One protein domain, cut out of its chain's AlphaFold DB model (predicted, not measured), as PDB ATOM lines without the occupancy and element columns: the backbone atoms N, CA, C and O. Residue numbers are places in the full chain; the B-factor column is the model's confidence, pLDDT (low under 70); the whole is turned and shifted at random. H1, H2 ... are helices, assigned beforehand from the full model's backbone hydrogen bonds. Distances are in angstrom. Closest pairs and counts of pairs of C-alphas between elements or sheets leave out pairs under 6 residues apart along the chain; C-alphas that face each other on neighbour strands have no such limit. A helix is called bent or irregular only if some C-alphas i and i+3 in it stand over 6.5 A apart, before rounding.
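This is residues 199 to 228 and 242 to 378 of the 462 residues of an uncharacterized protein of Trypanosoma theileri (UniProt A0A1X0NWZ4). Two side-by-side helix pairs are strung end to end, H1 with arm H2a and then H3 with H6, joined by arm H2b, and the hairpin of H4 and H5 stands crosswise at the far end. Residues 371 to 378, at the end of the printed part, stick out. The printed part has 167 residues with six named helices, H1 to H6 in chain order, and no named strand: all helix. It is extended, a rod spanning 97 by 44 by 31 A, with a radius of gyration of the C-alphas of 29.0 A.

H2, residues 242 to 270, was assigned as one helix by its hydrogen bonds but is bent, with C-alphas 254 and 257 6.9 A apart; its arms are H2a, residues 242 to 254, and H2b, residues 257 to 270. H1, residues 199 to 227, touches H2a with residues 210 to 221 alone, opposite ways at 20 degrees, a shallow tilt; the closest C-alphas, of Ser 214 and Val 250, are 4.9 A apart. H3, residues 272 to 298, touches H6, residues 348 to 376, opposite ways at a shallow tilt of 13 degrees, the closest C-alphas being those of Pro 273 and Met 366, 5.5 A. H4, residues 303 to 318, and H5, residues 322 to 338, form a helical hairpin; their closest C-alphas, of Leu 316 and Leu 325, are 6.5 A apart. Every O i to N i+4 pair is within hydrogen-bond range in H1, H2a, H2b, H4 and H5, against 13 of 23 in H3 and 23 of 25 in H6.

H1 begins at C-alpha 199 (0.336, 11.740, -26.777) and is 42.0 A long; H3 is 32.7 A. H6, 42.1 A, ends at C-alpha 376 (9.213, 3.331, -58.080).

Residues 229 to 241 are cut out, with 13.3 A between C-alphas 228 and 242. No link printed whole is long. The pLDDT is under 70 at residues 228, 339 to 343 and 374 to 378.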
ATOM      1  N   LEU A 199      -0.927  12.093 -26.122       78.00
ATOM      2  CA  LEU A 199       0.336  11.740 -26.777       78.00
ATOM      3  C   LEU A 199       1.336  12.896 -26.735       78.00
ATOM      4  O   LEU A 199       2.544  12.658 -26.667       78.00
ATOM      5  N   GLN A 200       0.843  14.134 -26.755       80.88
ATOM      6  CA  GLN A 200       1.674  15.312 -26.562       80.88
ATOM      7  C   GLN A 200       2.296  15.307 -25.163       80.88
ATOM      8  O   GLN A 200       3.508  15.498 -25.059       80.88
ATOM      9  N   ASP A 201       1.516  15.015 -24.122       81.94
ATOM     10  CA  ASP A 201       2.022  14.951 -22.746       81.94
ATOM     11  C   ASP A 201       3.138  13.905 -22.615       81.94
ATOM     12  O   ASP A 201       4.251  14.233 -22.192       81.94
ATOM     13  N   VAL A 202       2.908  12.685 -23.117       85.19
ATOM     14  CA  VAL A 202       3.916  11.606 -23.125       85.19
ATOM     15  C   VAL A 202       5.181  12.009 -23.891       85.19
ATOM     16  O   VAL A 202       6.301  11.726 -23.452       85.19
ATOM     17  N   TYR A 203       5.042  12.689 -25.034       86.69
ATOM     18  CA  TYR A 203       6.192  13.184 -25.791       86.69
ATOM     19  C   TYR A 203       6.967  14.252 -25.012       86.69
ATOM     20  O   TYR A 203       8.197  14.195 -24.974       86.69
ATOM     21  N   THR A 204       6.281  15.207 -24.377       87.31
ATOM     22  CA  THR A 204       6.943  16.257 -23.587       87.31
ATOM     23  C   THR A 204       7.696  15.687 -22.391       87.31
ATOM     24  O   THR A 204       8.844  16.072 -22.163       87.31
ATOM     25  N   GLU A 205       7.109  14.715 -21.692       88.69
ATOM     26  CA  GLU A 205       7.757  13.998 -20.595       88.69
ATOM     27  C   GLU A 205       9.016  13.276 -21.093       88.69
ATOM     28  O   GLU A 205      10.114  13.496 -20.577       88.69
ATOM     29  N   THR A 206       8.895  12.515 -22.184       86.25
ATOM     30  CA  THR A 206      10.019  11.788 -22.796       86.25
ATOM     31  C   THR A 206      11.133  12.736 -23.250       86.25
ATOM     32  O   THR A 206      12.315  12.495 -22.996       86.25
ATOM     33  N   ALA A 207      10.782  13.850 -23.896       89.81
ATOM     34  CA  ALA A 207      11.742  14.854 -24.340       89.81
ATOM     35  C   ALA A 207      12.465  15.508 -23.153       89.81
ATOM     36  O   ALA A 207      13.680  15.701 -23.213       89.81
ATOM     37  N   SER A 208      11.745  15.799 -22.066       89.19
ATOM     38  CA  SER A 208      12.330  16.362 -20.846       89.19
ATOM     39  C   SER A 208      13.300  15.391 -20.165       89.19
ATOM     40  O   SER A 208      14.385  15.804 -19.755       89.19
ATOM     41  N   PHE A 209      12.978  14.092 -20.142       91.62
ATOM     42  CA  PHE A 209      13.841  13.040 -19.606       91.62
ATOM     43  C   PHE A 209      15.184  12.967 -20.347       91.62
ATOM     44  O   PHE A 209      16.251  12.946 -19.721       91.62
ATOM     45  N   PHE A 210      15.146  12.975 -21.684       89.44
ATOM     46  CA  PHE A 210      16.350  12.938 -22.517       89.44
ATOM     47  C   PHE A 210      17.145  14.245 -22.473       89.44
ATOM     48  O   PHE A 210      18.374  14.206 -22.440       89.44
ATOM     49  N   ALA A 211      16.471  15.396 -22.412       88.31
ATOM     50  CA  ALA A 211      17.128  16.688 -22.231       88.31
ATOM     51  C   ALA A 211      17.852  16.767 -20.878       88.31
ATOM     52  O   ALA A 211      18.996  17.216 -20.815       88.31
ATOM     53  N   HIS A 212      17.228  16.268 -19.810       91.12
ATOM     54  CA  HIS A 212      17.846  16.207 -18.489       91.12
ATOM     55  C   HIS A 212      19.100  15.320 -18.488       91.12
ATOM     56  O   HIS A 212      20.155  15.758 -18.036       91.12
ATOM     57  N   HIS A 213      19.031  14.122 -19.078       89.12
ATOM     58  CA  HIS A 213      20.194  13.233 -19.204       89.12
ATOM     59  C   HIS A 213      21.302  13.813 -20.090       89.12
ATOM     60  O   HIS A 213      22.479  13.676 -19.768       89.12
ATOM     61  N   SER A 214      20.941  14.488 -21.185       89.25
ATOM     62  CA  SER A 214      21.889  15.222 -22.028       89.25
ATOM     63  C   SER A 214      22.651  16.272 -21.217       89.25
ATOM     64  O   SER A 214      23.874  16.343 -21.316       89.25
ATOM     65  N   ASN A 215      21.946  17.055 -20.397       89.56
ATOM     66  CA  ASN A 215      22.556  18.090 -19.564       89.56
ATOM     67  C   ASN A 215      23.438  17.496 -18.460       89.56
ATOM     68  O   ASN A 215      24.546  17.976 -18.277       89.56
ATOM     69  N   LEU A 216      23.023  16.407 -17.804       91.25
ATOM     70  CA  LEU A 216      23.853  15.720 -16.803       91.25
ATOM     71  C   LEU A 216      25.181  15.222 -17.385       91.25
ATOM     72  O   LEU A 216      26.232  15.428 -16.786       91.25
ATOM     73  N   VAL A 217      25.148  14.594 -18.566       86.50
ATOM     74  CA  VAL A 217      26.374  14.135 -19.241       86.50
ATOM     75  C   VAL A 217      27.209  15.332 -19.708       86.50
ATOM     76  O   VAL A 217      28.433  15.286 -19.657       86.50
ATOM     77  N   TYR A 218      26.579  16.429 -20.133       87.50
ATOM     78  CA  TYR A 218      27.294  17.652 -20.493       87.50
ATOM     79  C   TYR A 218      27.985  18.303 -19.284       87.50
ATOM     80  O   TYR A 218      29.145  18.701 -19.385       87.50
ATOM     81  N   ASP A 219      27.313  18.356 -18.137       90.00
ATOM     82  CA  ASP A 219      27.869  18.866 -16.884       90.00
ATOM     83  C   ASP A 219      29.023  17.979 -16.395       90.00
ATOM     84  O   ASP A 219      30.051  18.496 -15.956       90.00
ATOM     85  N   GLU A 220      28.914  16.654 -16.554       86.25
ATOM     86  CA  GLU A 220      30.001  15.702 -16.295       86.25
ATOM     87  C   GLU A 220      31.226  15.984 -17.183       86.25
ATOM     88  O   GLU A 220      32.350  16.021 -16.680       86.25
ATOM     89  N   ILE A 221      31.028  16.283 -18.475       82.38
ATOM     90  CA  ILE A 221      32.112  16.682 -19.394       82.38
ATOM     91  C   ILE A 221      32.760  18.001 -18.948       82.38
ATOM     92  O   ILE A 221      33.989  18.120 -18.965       82.38
ATOM     93  N   GLN A 222      31.969  18.998 -18.538       83.44
ATOM     94  CA  GLN A 222      32.492  20.286 -18.060       83.44
ATOM     95  C   GLN A 222      33.297  20.124 -16.767       83.44
ATOM     96  O   GLN A 222      34.355  20.738 -16.602       83.44
ATOM     97  N   LEU A 223      32.830  19.265 -15.864       83.69
ATOM     98  CA  LEU A 223      33.495  18.968 -14.600       83.69
ATOM     99  C   LEU A 223      34.782  18.162 -14.825       83.69
ATOM    100  O   LEU A 223      35.809  18.473 -14.221       83.69
ATOM    101  N   TYR A 224      34.773  17.210 -15.763       74.69
ATOM    102  CA  TYR A 224      35.964  16.483 -16.209       74.69
ATOM    103  C   TYR A 224      37.021  17.432 -16.791       74.69
ATOM    104  O   TYR A 224      38.188  17.369 -16.405       74.69
ATOM    105  N   ARG A 225      36.601  18.380 -17.640       73.62
ATOM    106  CA  ARG A 225      37.469  19.411 -18.236       73.62
ATOM    107  C   ARG A 225      38.031  20.402 -17.213       73.62
ATOM    108  O   ARG A 225      39.109  20.943 -17.422       73.62
ATOM    109  N   LYS A 226      37.299  20.672 -16.129       75.88
ATOM    110  CA  LYS A 226      37.730  21.579 -15.054       75.88
ATOM    111  C   LYS A 226      38.681  20.904 -14.059       75.88
ATOM    112  O   LYS A 226      39.574  21.567 -13.543       75.88
ATOM    113  N   ASN A 227      38.477  19.615 -13.778       71.56
ATOM    114  CA  ASN A 227      39.239  18.874 -12.768       71.56
ATOM    115  C   ASN A 227      40.538  18.259 -13.301       71.56
ATOM    116  O   ASN A 227      41.486  18.107 -12.535       71.56
ATOM    117  N   ARG A 228      40.601  17.908 -14.588       65.06
ATOM    118  CA  ARG A 228      41.865  17.604 -15.262       65.06
ATOM    119  C   ARG A 228      42.285  18.843 -16.033       65.06
ATOM    120  O   ARG A 228      41.689  19.154 -17.060       65.06
ATOM    121  N   GLN A 242      37.806   9.278 -25.458       78.62
ATOM    122  CA  GLN A 242      36.857   9.206 -24.349       78.62
ATOM    123  C   GLN A 242      35.980  10.465 -24.268       78.62
ATOM    124  O   GLN A 242      34.765  10.353 -24.093       78.62
ATOM    125  N   LEU A 243      36.561  11.649 -24.482       79.38
ATOM    126  CA  LEU A 243      35.821  12.908 -24.566       79.38
ATOM    127  C   LEU A 243      34.873  12.911 -25.776       79.38
ATOM    128  O   LEU A 243      33.709  13.291 -25.655       79.38
ATOM    129  N   GLY A 244      35.343  12.426 -26.928       81.12
ATOM    130  CA  GLY A 244      34.545  12.266 -28.143       81.12
ATOM    131  C   GLY A 244      33.350  11.332 -27.947       81.12
ATOM    132  O   GLY A 244      32.241  11.665 -28.361       81.12
ATOM    133  N   LEU A 245      33.536  10.209 -27.247       84.88
ATOM    134  CA  LEU A 245      32.453   9.297 -26.865       84.88
ATOM    135  C   LEU A 245      31.438   9.960 -25.927       84.88
ATOM    136  O   LEU A 245      30.235   9.756 -26.095       84.88
ATOM    137  N   MET A 246      31.884  10.779 -24.970       81.50
ATOM    138  CA  MET A 246      30.969  11.523 -24.098       81.50
ATOM    139  C   MET A 246      30.178  12.589 -24.873       81.50
ATOM    140  O   MET A 246      28.963  12.685 -24.702       81.50
ATOM    141  N   TYR A 247      30.810  13.329 -25.788       84.06
ATOM    142  CA  TYR A 247      30.103  14.269 -26.670       84.06
ATOM    143  C   TYR A 247      29.129  13.563 -27.617       84.06
ATOM    144  O   TYR A 247      28.012  14.043 -27.816       84.06
ATOM    145  N   ALA A 248      29.508  12.404 -28.160       86.50
ATOM    146  CA  ALA A 248      28.611  11.572 -28.952       86.50
ATOM    147  C   ALA A 248      27.404  11.118 -28.118       86.50
ATOM    148  O   ALA A 248      26.276  11.184 -28.598       86.50
ATOM    149  N   LYS A 249      27.609  10.749 -26.846       85.81
ATOM    150  CA  LYS A 249      26.535  10.397 -25.904       85.81
ATOM    151  C   LYS A 249      25.576  11.572 -25.666       85.81
ATOM    152  O   LYS A 249      24.364  11.391 -25.792       85.81
ATOM    153  N   VAL A 250      26.086  12.782 -25.424       85.44
ATOM    154  CA  VAL A 250      25.261  14.007 -25.318       85.44
ATOM    155  C   VAL A 250      24.462  14.237 -26.599       85.44
ATOM    156  O   VAL A 250      23.243  14.412 -26.548       85.44
ATOM    157  N   ALA A 251      25.124  14.170 -27.758       84.75
ATOM    158  CA  ALA A 251      24.470  14.339 -29.048       84.75
ATOM    159  C   ALA A 251      23.350  13.306 -29.235       84.75
ATOM    160  O   ALA A 251      22.230  13.683 -29.570       84.75
ATOM    161  N   THR A 252      23.599  12.025 -28.948       87.25
ATOM    162  CA  THR A 252      22.570  10.983 -29.075       87.25
ATOM    163  C   THR A 252      21.347  11.269 -28.207       87.25
ATOM    164  O   THR A 252      20.235  11.244 -28.729       87.25
ATOM    165  N   PHE A 253      21.517  11.641 -26.934       85.94
ATOM    166  CA  PHE A 253      20.382  11.982 -26.072       85.94
ATOM    167  C   PHE A 253      19.624  13.226 -26.545       85.94
ATOM    168  O   PHE A 253      18.394  13.226 -26.537       85.94
ATOM    169  N   ALA A 254      20.321  14.248 -27.039       82.81
ATOM    170  CA  ALA A 254      19.686  15.447 -27.584       82.81
ATOM    171  C   ALA A 254      18.954  15.197 -28.920       82.81
ATOM    172  O   ALA A 254      17.964  15.872 -29.227       82.81
ATOM    173  N   PHE A 255      19.428  14.246 -29.730       89.06
ATOM    174  CA  PHE A 255      18.841  13.926 -31.033       89.06
ATOM    175  C   PHE A 255      17.659  12.960 -30.952       89.06
ATOM    176  O   PHE A 255      16.780  13.060 -31.810       89.06
ATOM    177  N   ILE A 256      17.582  12.076 -29.950       88.94
ATOM    178  CA  ILE A 256      16.506  11.073 -29.835       88.94
ATOM    179  C   ILE A 256      15.101  11.696 -29.978       88.94
ATOM    180  O   ILE A 256      14.385  11.258 -30.878       88.94
ATOM    181  N   PRO A 257      14.704  12.746 -29.225       86.69
ATOM    182  CA  PRO A 257      13.366  13.340 -29.360       86.69
ATOM    183  C   PRO A 257      13.092  13.943 -30.748       86.69
ATOM    184  O   PRO A 257      11.978  13.887 -31.266       86.69
ATOM    185  N   LYS A 258      14.119  14.511 -31.389       86.31
ATOM    186  CA  LYS A 258      13.991  15.084 -32.737       86.31
ATOM    187  C   LYS A 258      13.825  13.989 -33.790       86.31
ATOM    188  O   LYS A 258      13.015  14.130 -34.703       86.31
ATOM    189  N   MET A 259      14.574  12.898 -33.651       86.25
ATOM    190  CA  MET A 259      14.505  11.752 -34.556       86.25
ATOM    191  C   MET A 259      13.203  10.968 -34.386       86.25
ATOM    192  O   MET A 259      12.654  10.511 -35.385       86.25
ATOM    193  N   THR A 260      12.663  10.855 -33.167       86.00
ATOM    194  CA  THR A 260      11.338  10.253 -32.947       86.00
ATOM    195  C   THR A 260      10.232  11.098 -33.571       86.00
ATOM    196  O   THR A 260       9.397  10.543 -34.280       86.00
ATOM    197  N   LEU A 261      10.262  12.427 -33.415       86.56
ATOM    198  CA  LEU A 261       9.318  13.327 -34.089       86.56
ATOM    199  C   LEU A 261       9.388  13.172 -35.617       86.56
ATOM    200  O   LEU A 261       8.357  13.015 -36.273       86.56
ATOM    201  N   LEU A 262      10.599  13.169 -36.181       86.06
ATOM    202  CA  LEU A 262      10.813  12.965 -37.614       86.06
ATOM    203  C   LEU A 262      10.254  11.611 -38.076       86.06
ATOM    204  O   LEU A 262       9.531  11.557 -39.068       86.06
ATOM    205  N   ALA A 263      10.536  10.531 -37.346       87.75
ATOM    206  CA  ALA A 263      10.013   9.204 -37.652       87.75
ATOM    207  C   ALA A 263       8.476   9.170 -37.603       87.75
ATOM    208  O   ALA A 263       7.851   8.641 -38.520       87.75
ATOM    209  N   CYS A 264       7.856   9.789 -36.593       84.38
ATOM    210  CA  CYS A 264       6.401   9.917 -36.506       84.38
ATOM    211  C   CYS A 264       5.823  10.675 -37.706       84.38
ATOM    212  O   CYS A 264       4.854  10.205 -38.297       84.38
ATOM    213  N   ILE A 265       6.425  11.798 -38.112       86.06
ATOM    214  CA  ILE A 265       5.990  12.558 -39.295       86.06
ATOM    215  C   ILE A 265       6.090  11.694 -40.552       86.06
ATOM    216  O   ILE A 265       5.139  11.627 -41.329       86.06
ATOM    217  N   VAL A 266       7.212  10.993 -40.739       84.50
ATOM    218  CA  VAL A 266       7.408  10.096 -41.883       84.50
ATOM    219  C   VAL A 266       6.351   8.995 -41.896       84.50
ATOM    220  O   VAL A 266       5.777   8.745 -42.949       84.50
ATOM    221  N   ILE A 267       6.029   8.383 -40.752       84.69
ATOM    222  CA  ILE A 267       4.969   7.368 -40.644       84.69
ATOM    223  C   ILE A 267       3.600   7.974 -40.972       84.69
ATOM    224  O   ILE A 267       2.854   7.404 -41.766       84.69
ATOM    225  N   VAL A 268       3.265   9.136 -40.411       84.50
ATOM    226  CA  VAL A 268       1.980   9.803 -40.670       84.50
ATOM    227  C   VAL A 268       1.830  10.129 -42.151       84.50
ATOM    228  O   VAL A 268       0.774   9.867 -42.712       84.50
ATOM    229  N   VAL A 269       2.878  10.631 -42.807       83.50
ATOM    230  CA  VAL A 269       2.867  10.893 -44.254       83.50
ATOM    231  C   VAL A 269       2.803   9.584 -45.045       83.50
ATOM    232  O   VAL A 269       2.002   9.471 -45.972       83.50
ATOM    233  N   ALA A 270       3.581   8.573 -44.652       81.81
ATOM    234  CA  ALA A 270       3.624   7.263 -45.297       81.81
ATOM    235  C   ALA A 270       2.279   6.524 -45.250       81.81
ATOM    236  O   ALA A 270       1.973   5.748 -46.153       81.81
ATOM    237  N   PHE A 271       1.468   6.765 -44.221       83.69
ATOM    238  CA  PHE A 271       0.159   6.140 -44.043       83.69
ATOM    239  C   PHE A 271      -1.004   7.134 -44.123       83.69
ATOM    240  O   PHE A 271      -2.144   6.749 -43.867       83.69
ATOM    241  N   ALA A 272      -0.757   8.379 -44.539       81.75
ATOM    242  CA  ALA A 272      -1.744   9.456 -44.571       81.75
ATOM    243  C   ALA A 272      -3.084   9.059 -45.214       81.75
ATOM    244  O   ALA A 272      -4.110   9.249 -44.565       81.75
ATOM    245  N   PRO A 273      -3.142   8.459 -46.423       83.06
ATOM    246  CA  PRO A 273      -4.427   8.105 -47.031       83.06
ATOM    247  C   PRO A 273      -5.188   7.028 -46.247       83.06
ATOM    248  O   PRO A 273      -6.418   7.041 -46.227       83.06
ATOM    249  N   PHE A 274      -4.482   6.122 -45.566       86.56
ATOM    250  CA  PHE A 274      -5.094   5.089 -44.732       86.56
ATOM    251  C   PHE A 274      -5.596   5.658 -43.412       86.56
ATOM    252  O   PHE A 274      -6.736   5.399 -43.042       86.56
ATOM    253  N   LEU A 275      -4.775   6.463 -42.735       84.06
ATOM    254  CA  LEU A 275      -5.141   7.131 -41.487       84.06
ATOM    255  C   LEU A 275      -6.328   8.072 -41.709       84.06
ATOM    256  O   LEU A 275      -7.310   8.030 -40.972       84.06
ATOM    257  N   LEU A 276      -6.281   8.865 -42.777       84.00
ATOM    258  CA  LEU A 276      -7.340   9.801 -43.131       84.00
ATOM    259  C   LEU A 276      -8.635   9.061 -43.498       84.00
ATOM    260  O   LEU A 276      -9.703   9.445 -43.034       84.00
ATOM    261  N   SER A 277      -8.559   7.948 -44.233       87.62
ATOM    262  CA  SER A 277      -9.721   7.086 -44.502       87.62
ATOM    263  C   SER A 277     -10.289   6.454 -43.221       87.62
ATOM    264  O   SER A 277     -11.498   6.508 -42.985       87.62
ATOM    265  N   ALA A 278      -9.420   5.933 -42.350       86.56
ATOM    266  CA  ALA A 278      -9.795   5.300 -41.088       86.56
ATOM    267  C   ALA A 278     -10.449   6.268 -40.095       86.56
ATOM    268  O   ALA A 278     -11.232   5.832 -39.258       86.56
ATOM    269  N   VAL A 279     -10.172   7.571 -40.189       86.94
ATOM    270  CA  VAL A 279     -10.833   8.597 -39.371       86.94
ATOM    271  C   VAL A 279     -12.099   9.117 -40.055       86.94
ATOM    272  O   VAL A 279     -13.154   9.195 -39.422       86.94
ATOM    273  N   LEU A 280     -12.031   9.465 -41.344       88.62
ATOM    274  CA  LEU A 280     -13.132  10.135 -42.041       88.62
ATOM    275  C   LEU A 280     -14.299   9.202 -42.365       88.62
ATOM    276  O   LEU A 280     -15.447   9.614 -42.213       88.62
ATOM    277  N   LEU A 281     -14.055   7.957 -42.782       88.56
ATOM    278  CA  LEU A 281     -15.150   7.037 -43.104       88.56
ATOM    279  C   LEU A 281     -16.051   6.743 -41.891       88.56
ATOM    280  O   LEU A 281     -17.261   6.957 -41.996       88.56
ATOM    281  N   PRO A 282     -15.532   6.301 -40.728       89.00
ATOM    282  CA  PRO A 282     -16.400   6.000 -39.595       89.00
ATOM    283  C   PRO A 282     -16.968   7.255 -38.924       89.00
ATOM    284  O   PRO A 282     -18.131   7.242 -38.523       89.00
ATOM    285  N   ASN A 283     -16.197   8.341 -38.795       90.31
ATOM    286  CA  ASN A 283     -16.652   9.507 -38.031       90.31
ATOM    287  C   ASN A 283     -17.431  10.506 -38.890       90.31
ATOM    288  O   ASN A 283     -18.541  10.879 -38.526       90.31
ATOM    289  N   LEU A 284     -16.893  10.919 -40.040       91.69
ATOM    290  CA  LEU A 284     -17.547  11.910 -40.896       91.69
ATOM    291  C   LEU A 284     -18.635  11.267 -41.763       91.69
ATOM    292  O   LEU A 284     -19.796  11.663 -41.681       91.69
ATOM    293  N   VAL A 285     -18.282  10.274 -42.583       91.25
ATOM    294  CA  VAL A 285     -19.223   9.695 -43.556       91.25
ATOM    295  C   VAL A 285     -20.328   8.926 -42.844       91.25
ATOM    296  O   VAL A 285     -21.502   9.202 -43.065       91.25
ATOM    297  N   TRP A 286     -19.974   7.987 -41.969       90.75
ATOM    298  CA  TRP A 286     -20.963   7.137 -41.318       90.75
ATOM    299  C   TRP A 286     -21.729   7.863 -40.202       90.75
ATOM    300  O   TRP A 286     -22.944   8.033 -40.301       90.75
ATOM    301  N   ARG A 287     -21.047   8.322 -39.143       88.12
ATOM    302  CA  ARG A 287     -21.726   8.864 -37.949       88.12
ATOM    303  C   ARG A 287     -22.341  10.245 -38.139       88.12
ATOM    304  O   ARG A 287     -23.382  10.501 -37.539       88.12
ATOM    305  N   VAL A 288     -21.708  11.146 -38.889       89.88
ATOM    306  CA  VAL A 288     -22.247  12.500 -39.100       89.88
ATOM    307  C   VAL A 288     -23.189  12.499 -40.300       89.88
ATOM    308  O   VAL A 288     -24.378  12.748 -40.140       89.88
ATOM    309  N   TRP A 289     -22.711  12.157 -41.494       92.19
ATOM    310  CA  TRP A 289     -23.520  12.297 -42.707       92.19
ATOM    311  C   TRP A 289     -24.604  11.223 -42.855       92.19
ATOM    312  O   TRP A 289     -25.786  11.553 -42.926       92.19
ATOM    313  N   VAL A 290     -24.246   9.937 -42.867       89.62
ATOM    314  CA  VAL A 290     -25.224   8.847 -43.041       89.62
ATOM    315  C   VAL A 290     -26.212   8.808 -41.885       89.62
ATOM    316  O   VAL A 290     -27.416   8.871 -42.113       89.62
ATOM    317  N   GLN A 291     -25.731   8.756 -40.646       87.88
ATOM    318  CA  GLN A 291     -26.608   8.579 -39.495       87.88
ATOM    319  C   GLN A 291     -27.427   9.835 -39.154       87.88
ATOM    320  O   GLN A 291     -28.626   9.706 -38.909       87.88
ATOM    321  N   LEU A 292     -26.831  11.036 -39.138       87.69
ATOM    322  CA  LEU A 292     -27.567  12.249 -38.750       87.69
ATOM    323  C   LEU A 292     -28.211  12.960 -39.943       87.69
ATOM    324  O   LEU A 292     -29.403  13.240 -39.892       87.69
ATOM    325  N   PHE A 293     -27.459  13.262 -41.004       87.88
ATOM    326  CA  PHE A 293     -27.989  14.057 -42.121       87.88
ATOM    327  C   PHE A 293     -28.938  13.272 -43.034       87.88
ATOM    328  O   PHE A 293     -29.943  13.826 -43.458       87.88
ATOM    329  N   PHE A 294     -28.676  11.994 -43.316       87.31
ATOM    330  CA  PHE A 294     -29.565  11.206 -44.179       87.31
ATOM    331  C   PHE A 294     -30.620  10.439 -43.384       87.31
ATOM    332  O   PHE A 294     -31.814  10.678 -43.546       87.31
ATOM    333  N   LEU A 295     -30.213   9.518 -42.507       85.12
ATOM    334  CA  LEU A 295     -31.174   8.662 -41.807       85.12
ATOM    335  C   LEU A 295     -32.074   9.475 -40.877       85.12
ATOM    336  O   LEU A 295     -33.296   9.382 -40.979       85.12
ATOM    337  N   HIS A 296     -31.485  10.298 -40.011       85.38
ATOM    338  CA  HIS A 296     -32.265  11.020 -39.017       85.38
ATOM    339  C   HIS A 296     -32.944  12.283 -39.564       85.38
ATOM    340  O   HIS A 296     -34.140  12.457 -39.348       85.38
ATOM    341  N   HIS A 297     -32.223  13.166 -40.259       86.25
ATOM    342  CA  HIS A 297     -32.783  14.441 -40.714       86.25
ATOM    343  C   HIS A 297     -33.748  14.270 -41.893       86.25
ATOM    344  O   HIS A 297     -34.890  14.708 -41.775       86.25
ATOM    345  N   THR A 298     -33.328  13.587 -42.965       84.00
ATOM    346  CA  THR A 298     -34.156  13.405 -44.171       84.00
ATOM    347  C   THR A 298     -35.283  12.401 -43.983       84.00
ATOM    348  O   THR A 298     -36.413  12.641 -44.402       84.00
ATOM    349  N   TYR A 299     -34.997  11.261 -43.351       81.38
ATOM    350  CA  TYR A 299     -35.981  10.183 -43.247       81.38
ATOM    351  C   TYR A 299     -36.644  10.051 -41.872       81.38
ATOM    352  O   TYR A 299     -37.580   9.264 -41.731       81.38
ATOM    353  N   GLY A 300     -36.181  10.772 -40.844       81.31
ATOM    354  CA  GLY A 300     -36.693  10.606 -39.479       81.31
ATOM    355  C   GLY A 300     -36.435   9.213 -38.894       81.31
ATOM    356  O   GLY A 300     -37.079   8.825 -37.920       81.31
ATOM    357  N   MET A 301     -35.526   8.439 -39.490       80.38
ATOM    358  CA  MET A 301     -35.259   7.050 -39.135       80.38
ATOM    359  C   MET A 301     -34.108   6.938 -38.133       80.38
ATOM    360  O   MET A 301     -33.116   7.668 -38.188       80.38
ATOM    361  N   THR A 302     -34.224   5.973 -37.223       81.00
ATOM    362  CA  THR A 302     -33.109   5.503 -36.392       81.00
ATOM    363  C   THR A 302     -32.307   4.428 -37.133       81.00
ATOM    364  O   THR A 302     -32.747   3.906 -38.160       81.00
ATOM    365  N   LEU A 303     -31.130   4.062 -36.612       75.25
ATOM    366  CA  LEU A 303     -30.300   3.006 -37.206       75.25
ATOM    367  C   LEU A 303     -31.033   1.651 -37.255       75.25
ATOM    368  O   LEU A 303     -30.974   0.959 -38.267       75.25
ATOM    369  N   ASP A 304     -31.773   1.305 -36.201       74.75
ATOM    370  CA  ASP A 304     -32.572   0.074 -36.157       74.75
ATOM    371  C   ASP A 304     -33.713   0.104 -37.179       74.75
ATOM    372  O   ASP A 304     -33.968  -0.891 -37.859       74.75
ATOM    373  N   GLY A 305     -34.353   1.268 -37.352       78.31
ATOM    374  CA  GLY A 305     -35.354   1.482 -38.399       78.31
ATOM    375  C   GLY A 305     -34.770   1.324 -39.804       78.31
ATOM    376  O   GLY A 305     -35.390   0.698 -40.665       78.31
ATOM    377  N   PHE A 306     -33.546   1.807 -40.028       82.12
ATOM    378  CA  PHE A 306     -32.829   1.600 -41.285       82.12
ATOM    379  C   PHE A 306     -32.533   0.119 -41.545       82.12
ATOM    380  O   PHE A 306     -32.774  -0.365 -42.650       82.12
ATOM    381  N   ILE A 307     -32.054  -0.619 -40.540       84.19
ATOM    382  CA  ILE A 307     -31.770  -2.054 -40.674       84.19
ATOM    383  C   ILE A 307     -33.057  -2.828 -40.973       84.19
ATOM    384  O   ILE A 307     -33.068  -3.654 -41.885       84.19
ATOM    385  N   ALA A 308     -34.151  -2.544 -40.263       83.44
ATOM    386  CA  ALA A 308     -35.452  -3.150 -40.537       83.44
ATOM    387  C   ALA A 308     -35.926  -2.851 -41.971       83.44
ATOM    388  O   ALA A 308     -36.306  -3.767 -42.699       83.44
ATOM    389  N   SER A 309     -35.803  -1.597 -42.416       84.38
ATOM    390  CA  SER A 309     -36.126  -1.184 -43.787       84.38
ATOM    391  C   SER A 309     -35.265  -1.906 -44.833       84.38
ATOM    392  O   SER A 309     -35.777  -2.354 -45.859       84.38
ATOM    393  N   LEU A 310     -33.972  -2.106 -44.556       87.12
ATOM    394  CA  LEU A 310     -33.067  -2.861 -45.423       87.12
ATOM    395  C   LEU A 310     -33.459  -4.344 -45.502       87.12
ATOM    396  O   LEU A 310     -33.431  -4.928 -46.584       87.12
ATOM    397  N   TRP A 311     -33.861  -4.954 -44.385       90.25
ATOM    398  CA  TRP A 311     -34.370  -6.326 -44.373       90.25
ATOM    399  C   TRP A 311     -35.658  -6.468 -45.176       90.25
ATOM    400  O   TRP A 311     -35.780  -7.409 -45.962       90.25
ATOM    401  N   GLU A 312     -36.591  -5.528 -45.032       87.44
ATOM    402  CA  GLU A 312     -37.797  -5.488 -45.859       87.44
ATOM    403  C   GLU A 312     -37.447  -5.327 -47.341       87.44
ATOM    404  O   GLU A 312     -37.982  -6.044 -48.183       87.44
ATOM    405  N   PHE A 313     -36.502  -4.449 -47.672       86.94
ATOM    406  CA  PHE A 313     -36.028  -4.255 -49.041       86.94
ATOM    407  C   PHE A 313     -35.434  -5.544 -49.633       86.94
ATOM    408  O   PHE A 313     -35.774  -5.935 -50.752       86.94
ATOM    409  N   LEU A 314     -34.606  -6.260 -48.869       90.88
ATOM    410  CA  LEU A 314     -34.062  -7.561 -49.269       90.88
ATOM    411  C   LEU A 314     -35.156  -8.625 -49.410       90.88
ATOM    412  O   LEU A 314     -35.099  -9.442 -50.333       90.88
ATOM    413  N   ALA A 315     -36.163  -8.615 -48.535       90.31
ATOM    414  CA  ALA A 315     -37.310  -9.511 -48.635       90.31
ATOM    415  C   ALA A 315     -38.110  -9.259 -49.924       90.31
ATOM    416  O   ALA A 315     -38.446 -10.218 -50.615       90.31
ATOM    417  N   LEU A 316     -38.326  -7.994 -50.301       89.50
ATOM    418  CA  LEU A 316     -38.994  -7.608 -51.550       89.50
ATOM    419  C   LEU A 316     -38.216  -8.059 -52.791       89.50
ATOM    420  O   LEU A 316     -38.811  -8.594 -53.730       89.50
ATOM    421  N   ILE A 317     -36.887  -7.909 -52.784       91.69
ATOM    422  CA  ILE A 317     -36.018  -8.421 -53.856       91.69
ATOM    423  C   ILE A 317     -36.148  -9.941 -53.961       91.69
ATOM    424  O   ILE A 317     -36.339 -10.479 -55.054       91.69
ATOM    425  N   ARG A 318     -36.077 -10.644 -52.826       94.81
ATOM    426  CA  ARG A 318     -36.185 -12.106 -52.778       94.81
ATOM    427  C   ARG A 318     -37.544 -12.593 -53.285       94.81
ATOM    428  O   ARG A 318     -37.596 -13.582 -54.015       94.81
ATOM    429  N   ASN A 319     -38.617 -11.890 -52.934       93.31
ATOM    430  CA  ASN A 319     -39.982 -12.204 -53.350       93.31
ATOM    431  C   ASN A 319     -40.306 -11.727 -54.780       93.31
ATOM    432  O   ASN A 319     -41.387 -12.019 -55.284       93.31
ATOM    433  N   LYS A 320     -39.369 -11.043 -55.457       92.06
ATOM    434  CA  LYS A 320     -39.521 -10.491 -56.818       92.06
ATOM    435  C   LYS A 320     -40.688  -9.503 -56.948       92.06
ATOM    436  O   LYS A 320     -41.302  -9.387 -58.009       92.06
ATOM    437  N   GLU A 321     -40.973  -8.757 -55.886       91.56
ATOM    438  CA  GLU A 321     -42.037  -7.748 -55.838       91.56
ATOM    439  C   GLU A 321     -41.559  -6.417 -56.452       91.56
ATOM    440  O   GLU A 321     -41.486  -5.377 -55.794       91.56
ATOM    441  N   TRP A 322     -41.207  -6.448 -57.743       90.19
ATOM    442  CA  TRP A 322     -40.618  -5.311 -58.465       90.19
ATOM    443  C   TRP A 322     -41.439  -4.013 -58.427       90.19
ATOM    444  O   TRP A 322     -40.828  -2.958 -58.251       90.19
ATOM    445  N   PRO A 323     -42.784  -4.031 -58.544       90.88
ATOM    446  CA  PRO A 323     -43.569  -2.797 -58.496       90.88
ATOM    447  C   PRO A 323     -43.476  -2.104 -57.134       90.88
ATOM    448  O   PRO A 323     -43.273  -0.895 -57.068       90.88
ATOM    449  N   LEU A 324     -43.548  -2.876 -56.045       87.81
ATOM    450  CA  LEU A 324     -43.452  -2.346 -54.688       87.81
ATOM    451  C   LEU A 324     -42.039  -1.817 -54.398       87.81
ATOM    452  O   LEU A 324     -41.885  -0.767 -53.771       87.81
ATOM    453  N   LEU A 325     -41.012  -2.501 -54.915       88.94
ATOM    454  CA  LEU A 325     -39.626  -2.039 -54.869       88.94
ATOM    455  C   LEU A 325     -39.458  -0.693 -55.588       88.94
ATOM    456  O   LEU A 325     -38.853   0.224 -55.037       88.94
ATOM    457  N   GLN A 326     -40.019  -0.568 -56.795       89.25
ATOM    458  CA  GLN A 326     -39.970   0.664 -57.576       89.25
ATOM    459  C   GLN A 326     -40.652   1.809 -56.829       89.25
ATOM    460  O   GLN A 326     -40.052   2.873 -56.718       89.25
ATOM    461  N   THR A 327     -41.848   1.595 -56.272       88.50
ATOM    462  CA  THR A 327     -42.550   2.619 -55.483       88.50
ATOM    463  C   THR A 327     -41.723   3.065 -54.281       88.50
ATOM    464  O   THR A 327     -41.558   4.261 -54.069       88.50
ATOM    465  N   ARG A 328     -41.141   2.135 -53.513       84.88
ATOM    466  CA  ARG A 328     -40.298   2.503 -52.363       84.88
ATOM    467  C   ARG A 328     -39.057   3.287 -52.787       84.88
ATOM    468  O   ARG A 328     -38.704   4.262 -52.128       84.88
ATOM    469  N   LEU A 329     -38.415   2.893 -53.887       85.69
ATOM    470  CA  LEU A 329     -37.223   3.568 -54.398       85.69
ATOM    471  C   LEU A 329     -37.543   4.974 -54.922       85.69
ATOM    472  O   LEU A 329     -36.806   5.915 -54.632       85.69
ATOM    473  N   THR A 330     -38.646   5.140 -55.656       84.19
ATOM    474  CA  THR A 330     -39.068   6.455 -56.153       84.19
ATOM    475  C   THR A 330     -39.496   7.363 -55.012       84.19
ATOM    476  O   THR A 330     -39.082   8.518 -55.000       84.19
ATOM    477  N   THR A 331     -40.240   6.863 -54.021       84.81
ATOM    478  CA  THR A 331     -40.575   7.642 -52.822       84.81
ATOM    479  C   THR A 331     -39.310   8.069 -52.086       84.81
ATOM    480  O   THR A 331     -39.153   9.255 -51.825       84.81
ATOM    481  N   ALA A 332     -38.373   7.151 -51.829       80.56
ATOM    482  CA  ALA A 332     -37.123   7.475 -51.142       80.56
ATOM    483  C   ALA A 332     -36.290   8.525 -51.896       80.56
ATOM    484  O   ALA A 332     -35.733   9.426 -51.267       80.56
ATOM    485  N   PHE A 333     -36.227   8.427 -53.227       82.69
ATOM    486  CA  PHE A 333     -35.530   9.393 -54.074       82.69
ATOM    487  C   PHE A 333     -36.220  10.761 -54.090       82.69
ATOM    488  O   PHE A 333     -35.551  11.780 -53.953       82.69
ATOM    489  N   ILE A 334     -37.552  10.794 -54.213       81.88
ATOM    490  CA  ILE A 334     -38.329  12.038 -54.162       81.88
ATOM    491  C   ILE A 334     -38.138  12.710 -52.806       81.88
ATOM    492  O   ILE A 334     -37.883  13.906 -52.782       81.88
ATOM    493  N   THR A 335     -38.184  11.961 -51.702       79.81
ATOM    494  CA  THR A 335     -37.893  12.501 -50.368       79.81
ATOM    495  C   THR A 335     -36.500  13.119 -50.326       79.81
ATOM    496  O   THR A 335     -36.369  14.243 -49.876       79.81
ATOM    497  N   LEU A 336     -35.472  12.465 -50.874       78.69
ATOM    498  CA  LEU A 336     -34.115  13.025 -50.914       78.69
ATOM    499  C   LEU A 336     -34.010  14.319 -51.749       78.69
ATOM    500  O   LEU A 336     -33.155  15.163 -51.485       78.69
ATOM    501  N   LEU A 337     -34.855  14.452 -52.777       76.31
ATOM    502  CA  LEU A 337     -34.915  15.605 -53.678       76.31
ATOM    503  C   LEU A 337     -35.690  16.785 -53.070       76.31
ATOM    504  O   LEU A 337     -35.352  17.937 -53.333       76.31
ATOM    505  N   THR A 338     -36.752  16.501 -52.310       71.38
ATOM    506  CA  THR A 338     -37.662  17.507 -51.738       71.38
ATOM    507  C   THR A 338     -37.349  17.862 -50.287       71.38
ATOM    508  O   THR A 338     -37.880  18.858 -49.785       71.38
ATOM    509  N   ASP A 339     -36.486  17.086 -49.625       64.19
ATOM    510  CA  ASP A 339     -35.974  17.365 -48.289       64.19
ATOM    511  C   ASP A 339     -35.104  18.625 -48.327       64.19
ATOM    512  O   ASP A 339     -33.956  18.618 -48.767       64.19
ATOM    513  N   GLY A 340     -35.749  19.734 -47.972       52.28
ATOM    514  CA  GLY A 340     -35.253  21.092 -48.160       52.28
ATOM    515  C   GLY A 340     -36.383  22.120 -48.206       52.28
ATOM    516  O   GLY A 340     -36.242  23.226 -47.677       52.28
ATOM    517  N   GLY A 341     -37.552  21.739 -48.748       47.47
ATOM    518  CA  GLY A 341     -38.690  22.645 -48.940       47.47
ATOM    519  C   GLY A 341     -38.302  23.978 -49.606       47.47
ATOM    520  O   GLY A 341     -37.187  24.183 -50.065       47.47
ATOM    521  N   SER A 342     -39.214  24.948 -49.631       49.72
ATOM    522  CA  SER A 342     -38.896  26.328 -50.044       49.72
ATOM    523  C   SER A 342     -38.186  27.145 -48.950       49.72
ATOM    524  O   SER A 342     -37.951  28.337 -49.126       49.72
ATOM    525  N   LYS A 343     -37.891  26.531 -47.794       60.75
ATOM    526  CA  LYS A 343     -37.503  27.226 -46.555       60.75
ATOM    527  C   LYS A 343     -36.052  27.001 -46.125       60.75
ATOM    528  O   LYS A 343     -35.637  27.642 -45.165       60.75
ATOM    529  N   THR A 344     -35.306  26.107 -46.778       71.81
ATOM    530  CA  THR A 344     -33.883  25.870 -46.478       71.81
ATOM    531  C   THR A 344     -33.074  25.647 -47.756       71.81
ATOM    532  O   THR A 344     -33.627  25.217 -48.767       71.81
ATOM    533  N   PHE A 345     -31.769  25.926 -47.721       79.12
ATOM    534  CA  PHE A 345     -30.847  25.678 -48.834       79.12
ATOM    535  C   PHE A 345     -30.513  24.192 -49.018       79.12
ATOM    536  O   PHE A 345     -30.001  23.818 -50.071       79.12
ATOM    537  N   TYR A 346     -30.728  23.362 -47.991       83.12
ATOM    538  CA  TYR A 346     -30.281  21.971 -47.963       83.12
ATOM    539  C   TYR A 346     -30.988  21.129 -49.029       83.12
ATOM    540  O   TYR A 346     -32.201  21.211 -49.200       83.12
ATOM    541  N   ASN A 347     -30.212  20.318 -49.743       84.88
ATOM    542  CA  ASN A 347     -30.676  19.382 -50.753       84.88
ATOM    543  C   ASN A 347     -29.960  18.041 -50.555       84.88
ATOM    544  O   ASN A 347     -28.738  17.933 -50.725       84.88
ATOM    545  N   GLY A 348     -30.733  17.001 -50.240       81.75
ATOM    546  CA  GLY A 348     -30.202  15.669 -49.961       81.75
ATOM    547  C   GLY A 348     -29.419  15.051 -51.127       81.75
ATOM    548  O   GLY A 348     -28.451  14.329 -50.895       81.75
ATOM    549  N   VAL A 349     -29.752  15.371 -52.384       84.44
ATOM    550  CA  VAL A 349     -29.014  14.883 -53.565       84.44
ATOM    551  C   VAL A 349     -27.629  15.520 -53.652       84.44
ATOM    552  O   VAL A 349     -26.643  14.808 -53.853       84.44
ATOM    553  N   LEU A 350     -27.524  16.842 -53.477       84.12
ATOM    554  CA  LEU A 350     -26.227  17.533 -53.488       84.12
ATOM    555  C   LEU A 350     -25.346  17.062 -52.330       84.12
ATOM    556  O   LEU A 350     -24.170  16.753 -52.538       84.12
ATOM    557  N   ALA A 351     -25.926  16.928 -51.136       87.38
ATOM    558  CA  ALA A 351     -25.260  16.344 -49.980       87.38
ATOM    559  C   ALA A 351     -24.721  14.934 -50.277       87.38
ATOM    560  O   ALA A 351     -23.548  14.648 -50.025       87.38
ATOM    561  N   LEU A 352     -25.549  14.058 -50.858       88.00
ATOM    562  CA  LEU A 352     -25.157  12.684 -51.177       88.00
ATOM    563  C   LEU A 352     -24.020  12.654 -52.199       88.00
ATOM    564  O   LEU A 352     -23.066  11.895 -52.035       88.00
ATOM    565  N   MET A 353     -24.080  13.513 -53.217       88.25
ATOM    566  CA  MET A 353     -23.023  13.636 -54.220       88.25
ATOM    567  C   MET A 353     -21.684  14.041 -53.596       88.25
ATOM    568  O   MET A 353     -20.667  13.433 -53.922       88.25
ATOM    569  N   ILE A 354     -21.669  15.005 -52.669       88.56
ATOM    570  CA  ILE A 354     -20.442  15.414 -51.961       88.56
ATOM    571  C   ILE A 354     -19.860  14.239 -51.165       88.56
ATOM    572  O   ILE A 354     -18.659  13.968 -51.246       88.56
ATOM    573  N   VAL A 355     -20.704  13.498 -50.443       90.75
ATOM    574  CA  VAL A 355     -20.271  12.338 -49.650       90.75
ATOM    575  C   VAL A 355     -19.723  11.220 -50.542       90.75
ATOM    576  O   VAL A 355     -18.661  10.669 -50.255       90.75
ATOM    577  N   VAL A 356     -20.392  10.908 -51.653       90.69
ATOM    578  CA  VAL A 356     -19.920   9.897 -52.614       90.69
ATOM    579  C   VAL A 356     -18.592  10.318 -53.245       90.69
ATOM    580  O   VAL A 356     -17.677   9.500 -53.338       90.69
ATOM    581  N   LEU A 357     -18.447  11.589 -53.631       90.06
ATOM    582  CA  LEU A 357     -17.196  12.119 -54.175       90.06
ATOM    583  C   LEU A 357     -16.048  12.016 -53.168       90.06
ATOM    584  O   LEU A 357     -14.950  11.619 -53.558       90.06
ATOM    585  N   LEU A 358     -16.297  12.298 -51.885       89.19
ATOM    586  CA  LEU A 358     -15.304  12.091 -50.831       89.19
ATOM    587  C   LEU A 358     -14.877  10.621 -50.767       89.19
ATOM    588  O   LEU A 358     -13.686  10.329 -50.779       89.19
ATOM    589  N   VAL A 359     -15.830   9.689 -50.712       90.38
ATOM    590  CA  VAL A 359     -15.529   8.253 -50.621       90.38
ATOM    591  C   VAL A 359     -14.699   7.792 -51.824       90.38
ATOM    592  O   VAL A 359     -13.675   7.129 -51.651       90.38
ATOM    593  N   LEU A 360     -15.081   8.197 -53.037       91.12
ATOM    594  CA  LEU A 360     -14.320   7.906 -54.255       91.12
ATOM    595  C   LEU A 360     -12.915   8.511 -54.216       91.12
ATOM    596  O   LEU A 360     -11.954   7.846 -54.608       91.12
ATOM    597  N   PHE A 361     -12.778   9.742 -53.721       89.62
ATOM    598  CA  PHE A 361     -11.484  10.392 -53.538       89.62
ATOM    599  C   PHE A 361     -10.597   9.616 -52.557       89.62
ATOM    600  O   PHE A 361      -9.442   9.347 -52.878       89.62
ATOM    601  N   LEU A 362     -11.133   9.176 -51.414       88.19
ATOM    602  CA  LEU A 362     -10.393   8.382 -50.425       88.19
ATOM    603  C   LEU A 362      -9.917   7.047 -51.001       88.19
ATOM    604  O   LEU A 362      -8.740   6.704 -50.873       88.19
ATOM    605  N   PHE A 363     -10.791   6.319 -51.699       88.38
ATOM    606  CA  PHE A 363     -10.404   5.075 -52.365       88.38
ATOM    607  C   PHE A 363      -9.376   5.307 -53.474       88.38
ATOM    608  O   PHE A 363      -8.427   4.533 -53.603       88.38
ATOM    609  N   SER A 364      -9.522   6.380 -54.254       86.94
ATOM    610  CA  SER A 364      -8.555   6.748 -55.289       86.94
ATOM    611  C   SER A 364      -7.194   7.109 -54.691       86.94
ATOM    612  O   SER A 364      -6.167   6.672 -55.214       86.94
ATOM    613  N   ALA A 365      -7.173   7.836 -53.572       85.62
ATOM    614  CA  ALA A 365      -5.959   8.171 -52.841       85.62
ATOM    615  C   ALA A 365      -5.271   6.906 -52.306       85.62
ATOM    616  O   ALA A 365      -4.088   6.710 -52.569       85.62
ATOM    617  N   MET A 366      -6.012   6.003 -51.652       86.44
ATOM    618  CA  MET A 366      -5.488   4.710 -51.188       86.44
ATOM    619  C   MET A 366      -4.923   3.876 -52.343       86.44
ATOM    620  O   MET A 366      -3.807   3.370 -52.254       86.44
ATOM    621  N   TYR A 367      -5.666   3.761 -53.447       85.75
ATOM    622  CA  TYR A 367      -5.238   3.008 -54.624       85.75
ATOM    623  C   TYR A 367      -3.972   3.598 -55.252       85.75
ATOM    624  O   TYR A 367      -3.031   2.868 -55.566       85.75
ATOM    625  N   THR A 368      -3.929   4.921 -55.418       84.19
ATOM    626  CA  THR A 368      -2.761   5.622 -55.964       84.19
ATOM    627  C   THR A 368      -1.557   5.395 -55.063       84.19
ATOM    628  O   THR A 368      -0.493   5.029 -55.555       84.19
ATOM    629  N   TRP A 369      -1.745   5.511 -53.750       83.75
ATOM    630  CA  TRP A 369      -0.690   5.332 -52.764       83.75
ATOM    631  C   TRP A 369      -0.110   3.918 -52.747       83.75
ATOM    632  O   TRP A 369       1.105   3.756 -52.797       83.75
ATOM    633  N   MET A 370      -0.960   2.886 -52.791       82.06
ATOM    634  CA  MET A 370      -0.508   1.495 -52.931       82.06
ATOM    635  C   MET A 370       0.268   1.258 -54.225       82.06
ATOM    636  O   MET A 370       1.106   0.362 -54.283       82.06
ATOM    637  N   ARG A 371      -0.008   2.039 -55.273       79.00
ATOM    638  CA  ARG A 371       0.638   1.893 -56.576       79.00
ATOM    639  C   ARG A 371       2.002   2.585 -56.644       79.00
ATOM    640  O   ARG A 371       2.823   2.150 -57.443       79.00
ATOM    641  N   ILE A 372       2.264   3.615 -55.832       76.19
ATOM    642  CA  ILE A 372       3.528   4.382 -55.848       76.19
ATOM    643  C   ILE A 372       4.767   3.475 -55.709       76.19
ATOM    644  O   ILE A 372       5.650   3.596 -56.556       76.19
ATOM    645  N   PRO A 373       4.839   2.517 -54.759       71.38
ATOM    646  CA  PRO A 373       5.972   1.595 -54.671       71.38
ATOM    647  C   PRO A 373       6.183   0.777 -55.951       71.38
ATOM    648  O   PRO A 373       7.316   0.587 -56.371       71.38
ATOM    649  N   PHE A 374       5.104   0.350 -56.618       67.50
ATOM    650  CA  PHE A 374       5.185  -0.388 -57.885       67.50
ATOM    651  C   PHE A 374       5.618   0.483 -59.071       67.50
ATOM    652  O   PHE A 374       6.164  -0.049 -60.030       67.50
ATOM    653  N   TRP A 375       5.381   1.799 -59.033       64.62
ATOM    654  CA  TRP A 375       5.935   2.735 -60.021       64.62
ATOM    655  C   TRP A 375       7.405   3.056 -59.743       64.62
ATOM    656  O   TRP A 375       8.155   3.234 -60.693       64.62
ATOM    657  N   LEU A 376       7.817   3.102 -58.472       60.69
ATOM    658  CA  LEU A 376       9.213   3.331 -58.080       60.69
ATOM    659  C   LEU A 376      10.109   2.098 -58.309       60.69
ATOM    660  O   LEU A 376      11.296   2.245 -58.573       60.69
ATOM    661  N   LEU A 377       9.542   0.893 -58.179       60.28
ATOM    662  CA  LEU A 377      10.201  -0.402 -58.416       60.28
ATOM    663  C   LEU A 377       9.931  -0.960 -59.819       60.28
ATOM    664  O   LEU A 377      10.455  -2.016 -60.177       60.28
ATOM    665  N   GLY A 378       9.074  -0.297 -60.597       49.03
ATOM    666  CA  GLY A 378       8.836  -0.665 -61.982       49.03
ATOM    667  C   GLY A 378      10.134  -0.461 -62.759       49.03
ATOM    668  O   GLY A 378      10.729   0.608 -62.625       49.03
TER     669      GLY A 378